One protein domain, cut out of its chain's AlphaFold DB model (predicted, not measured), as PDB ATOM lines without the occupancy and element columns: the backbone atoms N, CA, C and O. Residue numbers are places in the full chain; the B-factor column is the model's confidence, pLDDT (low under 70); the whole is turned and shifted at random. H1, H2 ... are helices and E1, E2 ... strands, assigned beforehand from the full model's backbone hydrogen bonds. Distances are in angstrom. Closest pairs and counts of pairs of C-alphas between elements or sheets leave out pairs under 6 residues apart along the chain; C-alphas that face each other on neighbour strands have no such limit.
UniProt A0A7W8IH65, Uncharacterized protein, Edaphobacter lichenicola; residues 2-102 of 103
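Overview. This is residues 2 to 102 of the 103 residues of an uncharacterized protein of Edaphobacter lichenicola (UniProt A0A7W8IH65). A small three-stranded sheet lies between a helix pair, H1 and H2, beyond one end and a free loop tip, residues 43 to 48, beyond the other; H3 grazes the sheet with residues 89 to 94, and residues 95 to 102 stick out. The 101 printed residues, class mixed, include H1, H2, E1, E2, E3 and H3 in chain order. The mixed sheet runs E1, E2, E3. The whole is loose, radius of gyration of the C-alphas 17.7 A, spans 51 by 34 by 22 A.

Arrangement. Start with H1, residues 2 to 9, and H2, residues 15 to 25: they are close but not clearly touching, closest at C-alphas 8 and 18, 7.3 A, at a shallow tilt of 8 degrees, opposite ways. Next, E1, residues 31 to 37, is parallel to E2, residues 66 to 72, at 6 degrees; N 33 and O 67, 2.9 A, are within hydrogen-bond range. E2 and E3, residues 75 to 81, form an antiparallel hairpin at 160 degrees, N 70 and O 77 at 3.0 A. H3, residues 89 to 101, only grazes the sheet, closest at C-alphas 80 and 90, 6.7 A. In H1, H2 and H3 every O i to N i+4 pair is within range.

Along the chain. Find C-alpha 2 at (-8.737, -19.626, 16.804), where H1 begins. E1, E2 and E3 measure 18.9, 19.7 and 19.6 A; H3 runs 18.5 A to C-alpha 101 at (6.608, -15.557, -15.454).

Size, cuts and confidence. The printed part has no cut. The E1 to E2 link is long. Residues 2 to 11 and 26 have pLDDT under 70.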
ATOM      1  N   ILE A   2      -9.636 -19.594  15.627       51.25
ATOM      2  CA  ILE A   2      -8.737 -19.626  16.804       51.25
ATOM      3  C   ILE A   2      -9.469 -20.016  18.103       51.25
ATOM      4  O   ILE A   2      -8.956 -20.830  18.863       51.25
ATOM      5  N   GLU A   3     -10.693 -19.527  18.338       54.62
ATOM      6  CA  GLU A   3     -11.463 -19.914  19.536       54.62
ATOM      7  C   GLU A   3     -11.790 -21.411  19.578       54.62
ATOM      8  O   GLU A   3     -11.544 -22.053  20.587       54.62
ATOM      9  N   LEU A   4     -12.224 -22.000  18.459       56.72
ATOM     10  CA  LEU A   4     -12.476 -23.443  18.344       56.72
ATOM     11  C   LEU A   4     -11.227 -24.287  18.648       56.72
ATOM     12  O   LEU A   4     -11.345 -25.338  19.273       56.72
ATOM     13  N   GLN A   5     -10.037 -23.826  18.245       53.34
ATOM     14  CA  GLN A   5      -8.770 -24.481  18.595       53.34
ATOM     15  C   GLN A   5      -8.469 -24.362  20.092       53.34
ATOM     16  O   GLN A   5      -8.111 -25.353  20.721       53.34
ATOM     17  N   SER A   6      -8.636 -23.172  20.675       57.19
ATOM     18  CA  SER A   6      -8.387 -22.936  22.101       57.19
ATOM     19  C   SER A   6      -9.347 -23.733  22.991       57.19
ATOM     20  O   SER A   6      -8.905 -24.394  23.932       57.19
ATOM     21  N   THR A   7     -10.640 -23.770  22.652       58.91
ATOM     22  CA  THR A   7     -11.647 -24.583  23.348       58.91
ATOM     23  C   THR A   7     -11.333 -26.072  23.230       58.91
ATOM     24  O   THR A   7     -11.390 -26.787  24.221       58.91
ATOM     25  N   ALA A   8     -10.929 -26.558  22.056       59.94
ATOM     26  CA  ALA A   8     -10.585 -27.967  21.874       59.94
ATOM     27  C   ALA A   8      -9.336 -28.407  22.642       59.94
ATOM     28  O   ALA A   8      -9.331 -29.489  23.219       59.94
ATOM     29  N   VAL A   9      -8.301 -27.564  22.675       61.97
ATOM     30  CA  VAL A   9      -7.063 -27.813  23.435       61.97
ATOM     31  C   VAL A   9      -7.315 -27.785  24.948       61.97
ATOM     32  O   VAL A   9      -6.604 -28.446  25.697       61.97
ATOM     33  N   SER A  10      -8.345 -27.065  25.400       65.81
ATOM     34  CA  SER A  10      -8.761 -26.991  26.810       65.81
ATOM     35  C   SER A  10      -9.864 -27.988  27.198       65.81
ATOM     36  O   SER A  10     -10.325 -27.978  28.338       65.81
ATOM     37  N   SER A  11     -10.279 -28.871  26.283       66.12
ATOM     38  CA  SER A  11     -11.355 -29.848  26.495       66.12
ATOM     39  C   SER A  11     -10.818 -31.267  26.720       66.12
ATOM     40  O   SER A  11      -9.879 -31.691  26.052       66.12
ATOM     41  N   ASN A  12     -11.480 -32.060  27.573       79.00
ATOM     42  CA  ASN A  12     -11.239 -33.506  27.723       79.00
ATOM     43  C   ASN A  12     -11.844 -34.307  26.549       79.00
ATOM     44  O   ASN A  12     -12.706 -35.165  26.745       79.00
ATOM     45  N   LEU A  13     -11.447 -33.994  25.312       80.81
ATOM     46  CA  LEU A  13     -11.891 -34.740  24.135       80.81
ATOM     47  C   LEU A  13     -11.245 -36.125  24.112       80.81
ATOM     48  O   LEU A  13     -10.055 -36.287  24.380       80.81
ATOM     49  N   THR A  14     -12.021 -37.129  23.715       85.00
ATOM     50  CA  THR A  14     -11.450 -38.413  23.296       85.00
ATOM     51  C   THR A  14     -10.620 -38.236  22.019       85.00
ATOM     52  O   THR A  14     -10.828 -37.285  21.260       85.00
ATOM     53  N   VAL A  15      -9.709 -39.176  21.745       79.94
ATOM     54  CA  VAL A  15      -8.889 -39.176  20.516       79.94
ATOM     55  C   VAL A  15      -9.763 -39.061  19.264       79.94
ATOM     56  O   VAL A  15      -9.459 -38.271  18.374       79.94
ATOM     57  N   GLU A  16     -10.886 -39.782  19.231       82.31
ATOM     58  CA  GLU A  16     -11.821 -39.756  18.106       82.31
ATOM     59  C   GLU A  16     -12.472 -38.376  17.934       82.31
ATOM     60  O   GLU A  16     -12.488 -37.819  16.838       82.31
ATOM     61  N   GLN A  17     -12.951 -37.764  19.022       82.62
ATOM     62  CA  GLN A  17     -13.559 -36.430  18.964       82.62
ATOM     63  C   GLN A  17     -12.551 -35.356  18.537       82.62
ATOM     64  O   GLN A  17     -12.885 -34.479  17.737       82.62
ATOM     65  N   ALA A  18     -11.310 -35.436  19.025       78.81
ATOM     66  CA  ALA A  18     -10.236 -34.539  18.613       78.81
ATOM     67  C   ALA A  18      -9.899 -34.711  17.121       78.81
ATOM     68  O   ALA A  18      -9.698 -33.722  16.409       78.81
ATOM     69  N   PHE A  19      -9.891 -35.951  16.626       77.62
ATOM     70  CA  PHE A  19      -9.649 -36.252  15.219       77.62
ATOM     71  C   PHE A  19     -10.751 -35.698  14.308       77.62
ATOM     72  O   PHE A  19     -10.447 -35.008  13.331       77.62
ATOM     73  N   GLN A  20     -12.024 -35.913  14.652       79.25
ATOM     74  CA  GLN A  20     -13.151 -35.380  13.877       79.25
ATOM     75  C   GLN A  20     -13.175 -33.852  13.875       79.25
ATOM     76  O   GLN A  20     -13.376 -33.233  12.829       79.25
ATOM     77  N   LEU A  21     -12.903 -33.221  15.021       78.75
ATOM     78  CA  LEU A  21     -12.796 -31.769  15.084       78.75
ATOM     79  C   LEU A  21     -11.680 -31.254  14.172       78.75
ATOM     80  O   LEU A  21     -11.899 -30.314  13.411       78.75
ATOM     81  N   LYS A  22     -10.497 -31.873  14.221       75.31
ATOM     82  CA  LYS A  22      -9.356 -31.504  13.376       75.31
ATOM     83  C   LYS A  22      -9.694 -31.649  11.892       75.31
ATOM     84  O   LYS A  22      -9.407 -30.741  11.116       75.31
ATOM     85  N   ARG A  23     -10.342 -32.744  11.495       75.31
ATOM     86  CA  ARG A  23     -10.794 -32.953  10.113       75.31
ATOM     87  C   ARG A  23     -11.766 -31.856   9.670       75.31
ATOM     88  O   ARG A  23     -11.574 -31.275   8.608       75.31
ATOM     89  N   ASN A  24     -12.755 -31.525  10.498       75.50
ATOM     90  CA  ASN A  24     -13.787 -30.542  10.154       75.50
ATOM     91  C   ASN A  24     -13.264 -29.100  10.154       75.50
ATOM     92  O   ASN A  24     -13.604 -28.316   9.271       75.50
ATOM     93  N   ALA A  25     -12.419 -28.745  11.123       72.00
ATOM     94  CA  ALA A  25     -11.849 -27.406  11.238       72.00
ATOM     95  C   ALA A  25     -10.758 -27.131  10.189       72.00
ATOM     96  O   ALA A  25     -10.566 -25.978   9.808       72.00
ATOM     97  N   PHE A  26     -10.062 -28.171   9.707       68.75
ATOM     98  CA  PHE A  26      -8.938 -28.061   8.767       68.75
ATOM     99  C   PHE A  26      -9.161 -28.832   7.462       68.75
ATOM    100  O   PHE A  26      -8.197 -29.342   6.884       68.75
ATOM    101  N   ASN A  27     -10.402 -28.862   6.961       71.75
ATOM    102  CA  ASN A  27     -10.804 -29.544   5.719       71.75
ATOM    103  C   ASN A  27     -10.254 -28.894   4.424       71.75
ATOM    104  O   ASN A  27     -10.856 -28.968   3.355       71.75
ATOM    105  N   ALA A  28      -9.120 -28.198   4.507       76.06
ATOM    106  CA  ALA A  28      -8.425 -27.691   3.338       76.06
ATOM    107  C   ALA A  28      -7.818 -28.868   2.563       76.06
ATOM    108  O   ALA A  28      -6.985 -29.606   3.102       76.06
ATOM    109  N   GLN A  29      -8.214 -28.995   1.293       81.75
ATOM    110  CA  GLN A  29      -7.684 -29.989   0.353       81.75
ATOM    111  C   GLN A  29      -6.165 -29.854   0.187       81.75
ATOM    112  O   GLN A  29      -5.450 -30.850   0.117       81.75
ATOM    113  N   VAL A  30      -5.672 -28.613   0.183       89.38
ATOM    114  CA  VAL A  30      -4.249 -28.275   0.150       89.38
ATOM    115  C   VAL A  30      -3.985 -27.169   1.166       89.38
ATOM    116  O   VAL A  30      -4.746 -26.205   1.254       89.38
ATOM    117  N   MET A  31      -2.903 -27.290   1.929       91.75
ATOM    118  CA  MET A  31      -2.354 -26.196   2.727       91.75
ATOM    119  C   MET A  31      -1.143 -25.617   2.000       91.75
ATOM    120  O   MET A  31      -0.220 -26.362   1.692       91.75
ATOM    121  N   LEU A  32      -1.118 -24.304   1.770       93.81
ATOM    122  CA  LEU A  32       0.065 -23.592   1.288       93.81
ATOM    123  C   LEU A  32       0.650 -22.761   2.427       93.81
ATOM    124  O   LEU A  32      -0.053 -21.954   3.034       93.81
ATOM    125  N   THR A  33       1.938 -22.938   2.695       93.50
ATOM    126  CA  THR A  33       2.696 -22.104   3.626       93.50
ATOM    127  C   THR A  33       3.882 -21.481   2.905       93.50
ATOM    128  O   THR A  33       4.581 -22.149   2.148       93.50
ATOM    129  N   ASN A  34       4.085 -20.180   3.100       95.56
ATOM    130  CA  ASN A  34       5.080 -19.409   2.369       95.56
ATOM    131  C   ASN A  34       5.899 -18.563   3.345       95.56
ATOM    132  O   ASN A  34       5.346 -17.701   4.029       95.56
ATOM    133  N   LEU A  35       7.210 -18.799   3.392       94.94
ATOM    134  CA  LEU A  35       8.154 -17.981   4.166       94.94
ATOM    135  C   LEU A  35       8.571 -16.706   3.426       94.94
ATOM    136  O   LEU A  35       9.233 -15.843   3.998       94.94
ATOM    137  N   GLY A  36       8.195 -16.587   2.155       94.38
ATOM    138  CA  GLY A  36       8.583 -15.497   1.280       94.38
ATOM    139  C   GLY A  36      10.089 -15.480   1.047       94.38
ATOM    140  O   GLY A  36      10.767 -16.509   1.081       94.38
ATOM    141  N   ARG A  37      10.614 -14.281   0.804       94.88
ATOM    142  CA  ARG A  37      12.054 -14.050   0.750       94.88
ATOM    143  C   ARG A  37      12.609 -14.010   2.167       94.88
ATOM    144  O   ARG A  37      12.176 -13.184   2.969       94.88
ATOM    145  N   LEU A  38      13.596 -14.855   2.451       90.88
ATOM    146  CA  LEU A  38      14.241 -14.856   3.762       90.88
ATOM    147  C   LEU A  38      14.960 -13.518   4.017       90.88
ATOM    148  O   LEU A  38      15.647 -13.017   3.121       90.88
ATOM    149  N   PRO A  39      14.826 -12.929   5.220       88.88
ATOM    150  CA  PRO A  39      15.344 -11.598   5.534       88.88
ATOM    151  C   PRO A  39      16.826 -11.618   5.948       88.88
ATOM    152  O   PRO A  39      17.250 -10.803   6.765       88.88
ATOM    153  N   PHE A  40      17.616 -12.561   5.436       87.94
ATOM    154  CA  PHE A  40      19.040 -12.691   5.743       87.94
ATOM    155  C   PHE A  40      19.848 -13.031   4.491       87.94
ATOM    156  O   PHE A  40      19.321 -13.596   3.530       87.94
ATOM    157  N   ASP A  41      21.132 -12.665   4.511       88.31
ATOM    158  CA  ASP A  41      22.078 -13.062   3.471       88.31
ATOM    159  C   ASP A  41      22.365 -14.565   3.566       88.31
ATOM    160  O   ASP A  41      22.383 -15.145   4.650       88.31
ATOM    161  N   SER A  42      22.589 -15.204   2.425       92.56
ATOM    162  CA  SER A  42      22.920 -16.623   2.352       92.56
ATOM    163  C   SER A  42      24.384 -16.919   2.676       92.56
ATOM    164  O   SER A  42      24.757 -18.089   2.751       92.56
ATOM    165  N   THR A  43      25.215 -15.896   2.877       95.62
ATOM    166  CA  THR A  43      26.636 -16.050   3.207       95.62
ATOM    167  C   THR A  43      26.861 -16.006   4.718       95.62
ATOM    168  O   THR A  43      26.597 -15.003   5.378       95.62
ATOM    169  N   PHE A  44      27.409 -17.086   5.264       95.31
ATOM    170  CA  PHE A  44      27.720 -17.260   6.680       95.31
ATOM    171  C   PHE A  44      29.213 -17.568   6.842       95.31
ATOM    172  O   PHE A  44      29.643 -18.723   6.822       95.31
ATOM    173  N   GLY A  45      30.028 -16.518   6.979       95.50
ATOM    174  CA  GLY A  45      31.486 -16.651   6.997       95.50
ATOM    175  C   GLY A  45      31.993 -17.266   5.683       95.50
ATOM    176  O   GLY A  45      31.719 -16.702   4.626       95.50
ATOM    177  N   PRO A  46      32.711 -18.405   5.709       96.50
ATOM    178  CA  PRO A  46      33.161 -19.077   4.491       96.50
ATOM    179  C   PRO A  46      32.073 -19.929   3.812       96.50
ATOM    180  O   PRO A  46      32.330 -20.501   2.756       96.50
ATOM    181  N   LEU A  47      30.889 -20.077   4.419       97.12
ATOM    182  CA  LEU A  47      29.816 -20.937   3.916       97.12
ATOM    183  C   LEU A  47      28.767 -20.131   3.155       97.12
ATOM    184  O   LEU A  47      28.422 -19.019   3.549       97.12
ATOM    185  N   LYS A  48      28.203 -20.728   2.104       95.50
ATOM    186  CA  LYS A  48      27.077 -20.171   1.353       95.50
ATOM    187  C   LYS A  48      25.913 -21.155   1.356       95.50
ATOM    188  O   LYS A  48      26.069 -22.303   0.952       95.50
ATOM    189  N   LEU A  49      24.745 -20.701   1.793       96.12
ATOM    190  CA  LEU A  49      23.496 -21.441   1.670       96.12
ATOM    191  C   LEU A  49      22.974 -21.278   0.241       96.12
ATOM    192  O   LEU A  49      22.415 -20.240  -0.102       96.12
ATOM    193  N   GLU A  50      23.180 -22.278  -0.608       94.88
ATOM    194  CA  GLU A  50      22.798 -22.188  -2.022       94.88
ATOM    195  C   GLU A  50      21.285 -22.297  -2.219       94.88
ATOM    196  O   GLU A  50      20.694 -21.493  -2.945       94.88
ATOM    197  N   THR A  51      20.660 -23.240  -1.517       95.06
ATOM    198  CA  THR A  51      19.250 -23.603  -1.663       95.06
ATOM    199  C   THR A  51      18.617 -23.894  -0.302       95.06
ATOM    200  O   THR A  51      19.294 -24.245   0.667       95.06
ATOM    201  N   LEU A  52      17.293 -23.745  -0.220       95.44
ATOM    202  CA  LEU A  52      16.509 -24.136   0.950       95.44
ATOM    203  C   LEU A  52      15.152 -24.672   0.499       95.44
ATOM    204  O   LEU A  52      14.429 -23.987  -0.213       95.44
ATOM    205  N   TRP A  53      14.783 -25.861   0.967       96.12
ATOM    206  CA  TRP A  53      13.476 -26.469   0.713       96.12
ATOM    207  C   TRP A  53      12.652 -26.433   1.995       96.12
ATOM    208  O   TRP A  53      12.857 -27.239   2.901       96.12
ATOM    209  N   ALA A  54      11.762 -25.449   2.100       94.31
ATOM    210  CA  ALA A  54      10.979 -25.203   3.303       94.31
ATOM    211  C   ALA A  54       9.700 -24.406   2.991       94.31
ATOM    212  O   ALA A  54       9.641 -23.722   1.969       94.31
ATOM    213  N   PRO A  55       8.713 -24.408   3.902       95.19
ATOM    214  CA  PRO A  55       8.562 -25.317   5.044       95.19
ATOM    215  C   PRO A  55       8.158 -26.736   4.624       95.19
ATOM    216  O   PRO A  55       7.417 -26.916   3.665       95.19
ATOM    217  N   CYS A  56       8.583 -27.746   5.383       94.88
ATOM    218  CA  CYS A  56       8.077 -29.115   5.257       94.88
ATOM    219  C   CYS A  56       7.265 -29.441   6.507       94.88
ATOM    220  O   CYS A  56       7.818 -29.490   7.604       94.88
ATOM    221  N   ALA A  57       5.954 -29.629   6.356       90.19
ATOM    222  CA  ALA A  57       5.069 -29.899   7.481       90.19
ATOM    223  C   ALA A  57       4.019 -30.951   7.121       90.19
ATOM    224  O   ALA A  57       3.358 -30.868   6.085       90.19
ATOM    225  N   LEU A  58       3.839 -31.907   8.029       89.50
ATOM    226  CA  LEU A  58       2.686 -32.797   8.065       89.50
ATOM    227  C   LEU A  58       1.782 -32.331   9.198       89.50
ATOM    228  O   LEU A  58       2.224 -32.178  10.338       89.50
ATOM    229  N   ARG A  59       0.509 -32.103   8.897       84.00
ATOM    230  CA  ARG A  59      -0.515 -31.831   9.905       84.00
ATOM    231  C   ARG A  59      -0.970 -33.126  10.558       84.00
ATOM    232  O   ARG A  59      -1.594 -33.048  11.610       84.00
ATOM    233  N   GLY A  60      -0.706 -34.295   9.975       82.81
ATOM    234  CA  GLY A  60      -1.214 -35.585  10.439       82.81
ATOM    235  C   GLY A  60      -2.715 -35.706  10.179       82.81
ATOM    236  O   GLY A  60      -3.477 -36.018  11.097       82.81
ATOM    237  N   ILE A  61      -3.144 -35.334   8.972       81.56
ATOM    238  CA  ILE A  61      -4.518 -35.491   8.481       81.56
ATOM    239  C   ILE A  61      -4.456 -36.422   7.273       81.56
ATOM    240  O   ILE A  61      -3.608 -36.260   6.401       81.56
ATOM    241  N   GLU A  62      -5.344 -37.410   7.229       84.25
ATOM    242  CA  GLU A  62      -5.432 -38.333   6.099       84.25
ATOM    243  C   GLU A  62      -5.663 -37.578   4.782       84.25
ATOM    244  O   GLU A  62      -6.498 -36.676   4.714       84.25
ATOM    245  N   GLY A  63      -4.904 -37.939   3.745       86.75
ATOM    246  CA  GLY A  63      -4.994 -37.314   2.424       86.75
ATOM    247  C   GLY A  63      -4.433 -35.893   2.343       86.75
ATOM    248  O   GLY A  63      -4.591 -35.244   1.309       86.75
ATOM    249  N   GLU A  64      -3.775 -35.388   3.393       90.12
ATOM    250  CA  GLU A  64      -3.272 -34.018   3.392       90.12
ATOM    251  C   GLU A  64      -2.267 -33.749   2.273       90.12
ATOM    252  O   GLU A  64      -1.391 -34.559   1.989       90.12
ATOM    253  N   GLN A  65      -2.361 -32.564   1.677       94.25
ATOM    254  CA  GLN A  65      -1.369 -32.053   0.743       94.25
ATOM    255  C   GLN A  65      -0.836 -30.742   1.315       94.25
ATOM    256  O   GLN A  65      -1.581 -29.766   1.416       94.25
ATOM    257  N   THR A  66       0.428 -30.712   1.728       95.12
ATOM    258  CA  THR A  66       1.068 -29.479   2.200       95.12
ATOM    259  C   THR A  66       2.089 -29.018   1.175       95.12
ATOM    260  O   THR A  66       3.033 -29.746   0.873       95.12
ATOM    261  N   LEU A  67       1.909 -27.805   0.662       96.69
ATOM    262  CA  LEU A  67       2.871 -27.113  -0.178       96.69
ATOM    263  C   LEU A  67       3.632 -26.081   0.656       96.69
ATOM    264  O   LEU A  67       3.022 -25.256   1.340       96.69
ATOM    265  N   GLY A  68       4.958 -26.138   0.610       97.06
ATOM    266  CA  GLY A  68       5.837 -25.127   1.188       97.06
ATOM    267  C   GLY A  68       6.469 -24.275   0.102       97.06
ATOM    268  O   GLY A  68       6.756 -24.775  -0.984       97.06
ATOM    269  N   ALA A  69       6.681 -22.996   0.391       97.62
ATOM    270  CA  ALA A  69       7.362 -22.067  -0.492       97.62
ATOM    271  C   ALA A  69       8.374 -21.213   0.276       97.62
ATOM    272  O   ALA A  69       8.083 -20.690   1.358       97.62
ATOM    273  N   VAL A  70       9.549 -21.031  -0.321       97.50
ATOM    274  CA  VAL A  70      10.570 -20.098   0.155       97.50
ATOM    275  C   VAL A  70      11.371 -19.539  -1.014       97.50
ATOM    276  O   VAL A  70      11.686 -20.241  -1.975       97.50
ATOM    277  N   SER A  71      11.716 -18.260  -0.937       95.75
ATOM    278  CA  SER A  71      12.592 -17.604  -1.899       95.75
ATOM    279  C   SER A  71      13.961 -17.345  -1.281       95.75
ATOM    280  O   SER A  71      14.083 -16.653  -0.267       95.75
ATOM    281  N   LEU A  72      14.998 -17.880  -1.920       95.06
ATOM    282  CA  LEU A  72      16.393 -17.734  -1.516       95.06
ATOM    283  C   LEU A  72      17.252 -17.543  -2.765       95.06
ATOM    284  O   LEU A  72      17.037 -18.216  -3.770       95.06
ATOM    285  N   ASN A  73      18.217 -16.621  -2.706       92.62
ATOM    286  CA  ASN A  73      19.162 -16.366  -3.800       92.62
ATOM    287  C   ASN A  73      18.485 -16.135  -5.167       92.62
ATOM    288  O   ASN A  73      18.945 -16.624  -6.192       92.62
ATOM    289  N   GLY A  74      17.357 -15.418  -5.175       90.88
ATOM    290  CA  GLY A  74      16.600 -15.127  -6.399       90.88
ATOM    291  C   GLY A  74      15.800 -16.305  -6.964       90.88
ATOM    292  O   GLY A  74      15.133 -16.131  -7.977       90.88
ATOM    293  N   SER A  75      15.816 -17.470  -6.311       93.06
ATOM    294  CA  SER A  75      15.085 -18.665  -6.741       93.06
ATOM    295  C   SER A  75      13.936 -18.988  -5.788       93.06
ATOM    296  O   SER A  75      14.089 -18.935  -4.562       93.06
ATOM    297  N   LEU A  76      12.778 -19.339  -6.350       95.31
ATOM    298  CA  LEU A  76      11.655 -19.913  -5.613       95.31
ATOM    299  C   LEU A  76      11.871 -21.422  -5.473       95.31
ATOM    300  O   LEU A  76      12.042 -22.122  -6.463       95.31
ATOM    301  N   HIS A  77      11.829 -21.911  -4.241       96.62
ATOM    302  CA  HIS A  77      11.911 -23.326  -3.917       96.62
ATOM    303  C   HIS A  77      10.573 -23.760  -3.341       96.62
ATOM    304  O   HIS A  77      10.010 -23.081  -2.477       96.62
ATOM    305  N   LEU A  78      10.071 -24.893  -3.822       97.06
ATOM    306  CA  LEU A  78       8.789 -25.437  -3.409       97.06
ATOM    307  C   LEU A  78       8.961 -26.846  -2.845       97.06
ATOM    308  O   LEU A  78       9.829 -27.605  -3.280       97.06
ATOM    309  N   THR A  79       8.115 -27.203  -1.887       97.19
ATOM    310  CA  THR A  79       8.048 -28.548  -1.306       97.19
ATOM    311  C   THR A  79       6.626 -29.072  -1.389       97.19
ATOM    312  O   THR A  79       5.669 -28.308  -1.304       97.19
ATOM    313  N   HIS A  80       6.477 -30.387  -1.531       97.00
ATOM    314  CA  HIS A  80       5.195 -31.076  -1.430       97.00
ATOM    315  C   HIS A  80       5.332 -32.194  -0.404       97.00
ATOM    316  O   HIS A  80       6.023 -33.182  -0.630       97.00
ATOM    317  N   THR A  81       4.718 -31.997   0.760       95.56
ATOM    318  CA  THR A  81       4.793 -32.922   1.892       95.56
ATOM    319  C   THR A  81       3.437 -33.597   2.077       95.56
ATOM    320  O   THR A  81       2.429 -32.926   2.310       95.56
ATOM    321  N   SER A  82       3.406 -34.922   1.947       94.69
ATOM    322  CA  SER A  82       2.215 -35.755   2.131       94.69
ATOM    323  C   SER A  82       2.620 -37.211   2.360       94.69
ATOM    324  O   SER A  82       3.645 -37.651   1.840       94.69
ATOM    325  N   SER A  83       1.812 -37.975   3.099       92.88
ATOM    326  CA  SER A  83       1.937 -39.441   3.166       92.88
ATOM    327  C   SER A  83       1.400 -40.145   1.913       92.88
ATOM    328  O   SER A  83       1.778 -41.283   1.643       92.88
ATOM    329  N   ALA A  84       0.542 -39.471   1.144       93.06
ATOM    330  CA  ALA A  84      -0.028 -39.932  -0.118       93.06
ATOM    331  C   ALA A  84      -0.069 -38.746  -1.106       93.06
ATOM    332  O   ALA A  84      -1.130 -38.146  -1.321       93.06
ATOM    333  N   PRO A  85       1.093 -38.334  -1.647       93.88
ATOM    334  CA  PRO A  85       1.183 -37.158  -2.502       93.88
ATOM    335  C   PRO A  85       0.408 -37.360  -3.803       93.88
ATOM    336  O   PRO A  85       0.520 -38.404  -4.445       93.88
ATOM    337  N   ILE A  86      -0.335 -36.335  -4.224       95.44
ATOM    338  CA  ILE A  86      -0.942 -36.297  -5.560       95.44
ATOM    339  C   ILE A  86       0.179 -36.279  -6.615       95.44
ATOM    340  O   ILE A  86       0.962 -35.321  -6.646       95.44
ATOM    341  N   PRO A  87       0.267 -37.293  -7.498       95.94
ATOM    342  CA  PRO A  87       1.294 -37.333  -8.529       95.94
ATOM    343  C   PRO A  87       1.211 -36.115  -9.452       95.94
ATOM    344  O   PRO A  87       0.132 -35.734  -9.899       95.94
ATOM    345  N   GLY A  88       2.359 -35.501  -9.739       96.19
ATOM    346  CA  GLY A  88       2.456 -34.381 -10.677       96.19
ATOM    347  C   GLY A  88       1.955 -33.032 -10.154       96.19
ATOM    348  O   GLY A  88       2.102 -32.046 -10.869       96.19
ATOM    349  N   LEU A  89       1.435 -32.942  -8.921       95.19
ATOM    350  CA  LEU A  89       0.942 -31.674  -8.365       95.19
ATOM    351  C   LEU A  89       2.007 -30.572  -8.432       95.19
ATOM    352  O   LEU A  89       1.745 -29.490  -8.948       95.19
ATOM    353  N   LEU A  90       3.219 -30.858  -7.948       94.94
ATOM    354  CA  LEU A  90       4.289 -29.864  -7.912       94.94
ATOM    355  C   LEU A  90       4.801 -29.490  -9.313       94.94
ATOM    356  O   LEU A  90       5.055 -28.320  -9.571       94.94
ATOM    357  N   ALA A  91       4.875 -30.464 -10.224       96.06
ATOM    358  CA  ALA A  91       5.257 -30.227 -11.616       96.06
ATOM    359  C   ALA A  91       4.230 -29.346 -12.348       96.06
ATOM    360  O   ALA A  91       4.600 -28.441 -13.089       96.06
ATOM    361  N   GLY A  92       2.933 -29.553 -12.096       97.12
ATOM    362  CA  GLY A  92       1.883 -28.688 -12.636       97.12
ATOM    363  C   GLY A  92       1.958 -27.260 -12.087       97.12
ATOM    364  O   GLY A  92       1.739 -26.302 -12.827       97.12
ATOM    365  N   VAL A  93       2.309 -27.097 -10.804       95.69
ATOM    366  CA  VAL A  93       2.553 -25.769 -10.210       95.69
ATOM    367  C   VAL A  93       3.732 -25.080 -10.895       95.69
ATOM    368  O   VAL A  93       3.604 -23.922 -11.290       95.69
ATOM    369  N   GLU A  94       4.852 -25.780 -11.070       95.56
ATOM    370  CA  GLU A  94       6.024 -25.270 -11.788       95.56
ATOM    371  C   GLU A  94       5.664 -24.836 -13.213       95.56
ATOM    372  O   GLU A  94       5.946 -23.704 -13.597       95.56
ATOM    373  N   GLU A  95       4.965 -25.685 -13.968       97.00
ATOM    374  CA  GLU A  95       4.557 -25.389 -15.342       97.00
ATOM    375  C   GLU A  95       3.720 -24.103 -15.430       97.00
ATOM    376  O   GLU A  95       3.962 -23.253 -16.293       97.00
ATOM    377  N   VAL A  96       2.742 -23.932 -14.535       96.88
ATOM    378  CA  VAL A  96       1.907 -22.723 -14.492       96.88
ATOM    379  C   VAL A  96       2.745 -21.495 -14.144       96.88
ATOM    380  O   VAL A  96       2.605 -20.470 -14.811       96.88
ATOM    381  N   LEU A  97       3.631 -21.591 -13.148       94.81
ATOM    382  CA  LEU A  97       4.510 -20.489 -12.748       94.81
ATOM    383  C   LEU A  97       5.449 -20.074 -13.885       94.81
ATOM    384  O   LEU A  97       5.548 -18.887 -14.194       94.81
ATOM    385  N   CYS A  98       6.078 -21.033 -14.563       94.69
ATOM    386  CA  CYS A  98       6.921 -20.762 -15.724       94.69
ATOM    387  C   CYS A  98       6.141 -20.059 -16.840       94.69
ATOM    388  O   CYS A  98       6.641 -19.092 -17.408       94.69
ATOM    389  N   LYS A  99       4.905 -20.490 -17.125       96.25
ATOM    390  CA  LYS A  99       4.061 -19.853 -18.148       96.25
ATOM    391  C   LYS A  99       3.717 -18.402 -17.818       96.25
ATOM    392  O   LYS A  99       3.735 -17.573 -18.719       96.25
ATOM    393  N   VAL A 100       3.390 -18.086 -16.563       95.44
ATOM    394  CA  VAL A 100       3.000 -16.715 -16.176       95.44
ATOM    395  C   VAL A 100       4.194 -15.784 -15.954       95.44
ATOM    396  O   VAL A 100       4.032 -14.570 -16.035       95.44
ATOM    397  N   CYS A 101       5.380 -16.329 -15.670       92.12
ATOM    398  CA  CYS A 101       6.608 -15.557 -15.454       92.12
ATOM    399  C   CYS A 101       7.503 -15.443 -16.696       92.12
ATOM    400  O   CYS A 101       8.477 -14.692 -16.653       92.12
ATOM    401  N   ALA A 102       7.200 -16.160 -17.782       82.19
ATOM    402  CA  ALA A 102       7.827 -15.963 -19.085       82.19
ATOM    403  C   ALA A 102       7.365 -14.618 -19.679       82.19
ATOM    404  O   ALA A 102       6.401 -14.560 -20.439       82.19
TER     405      ALA A 102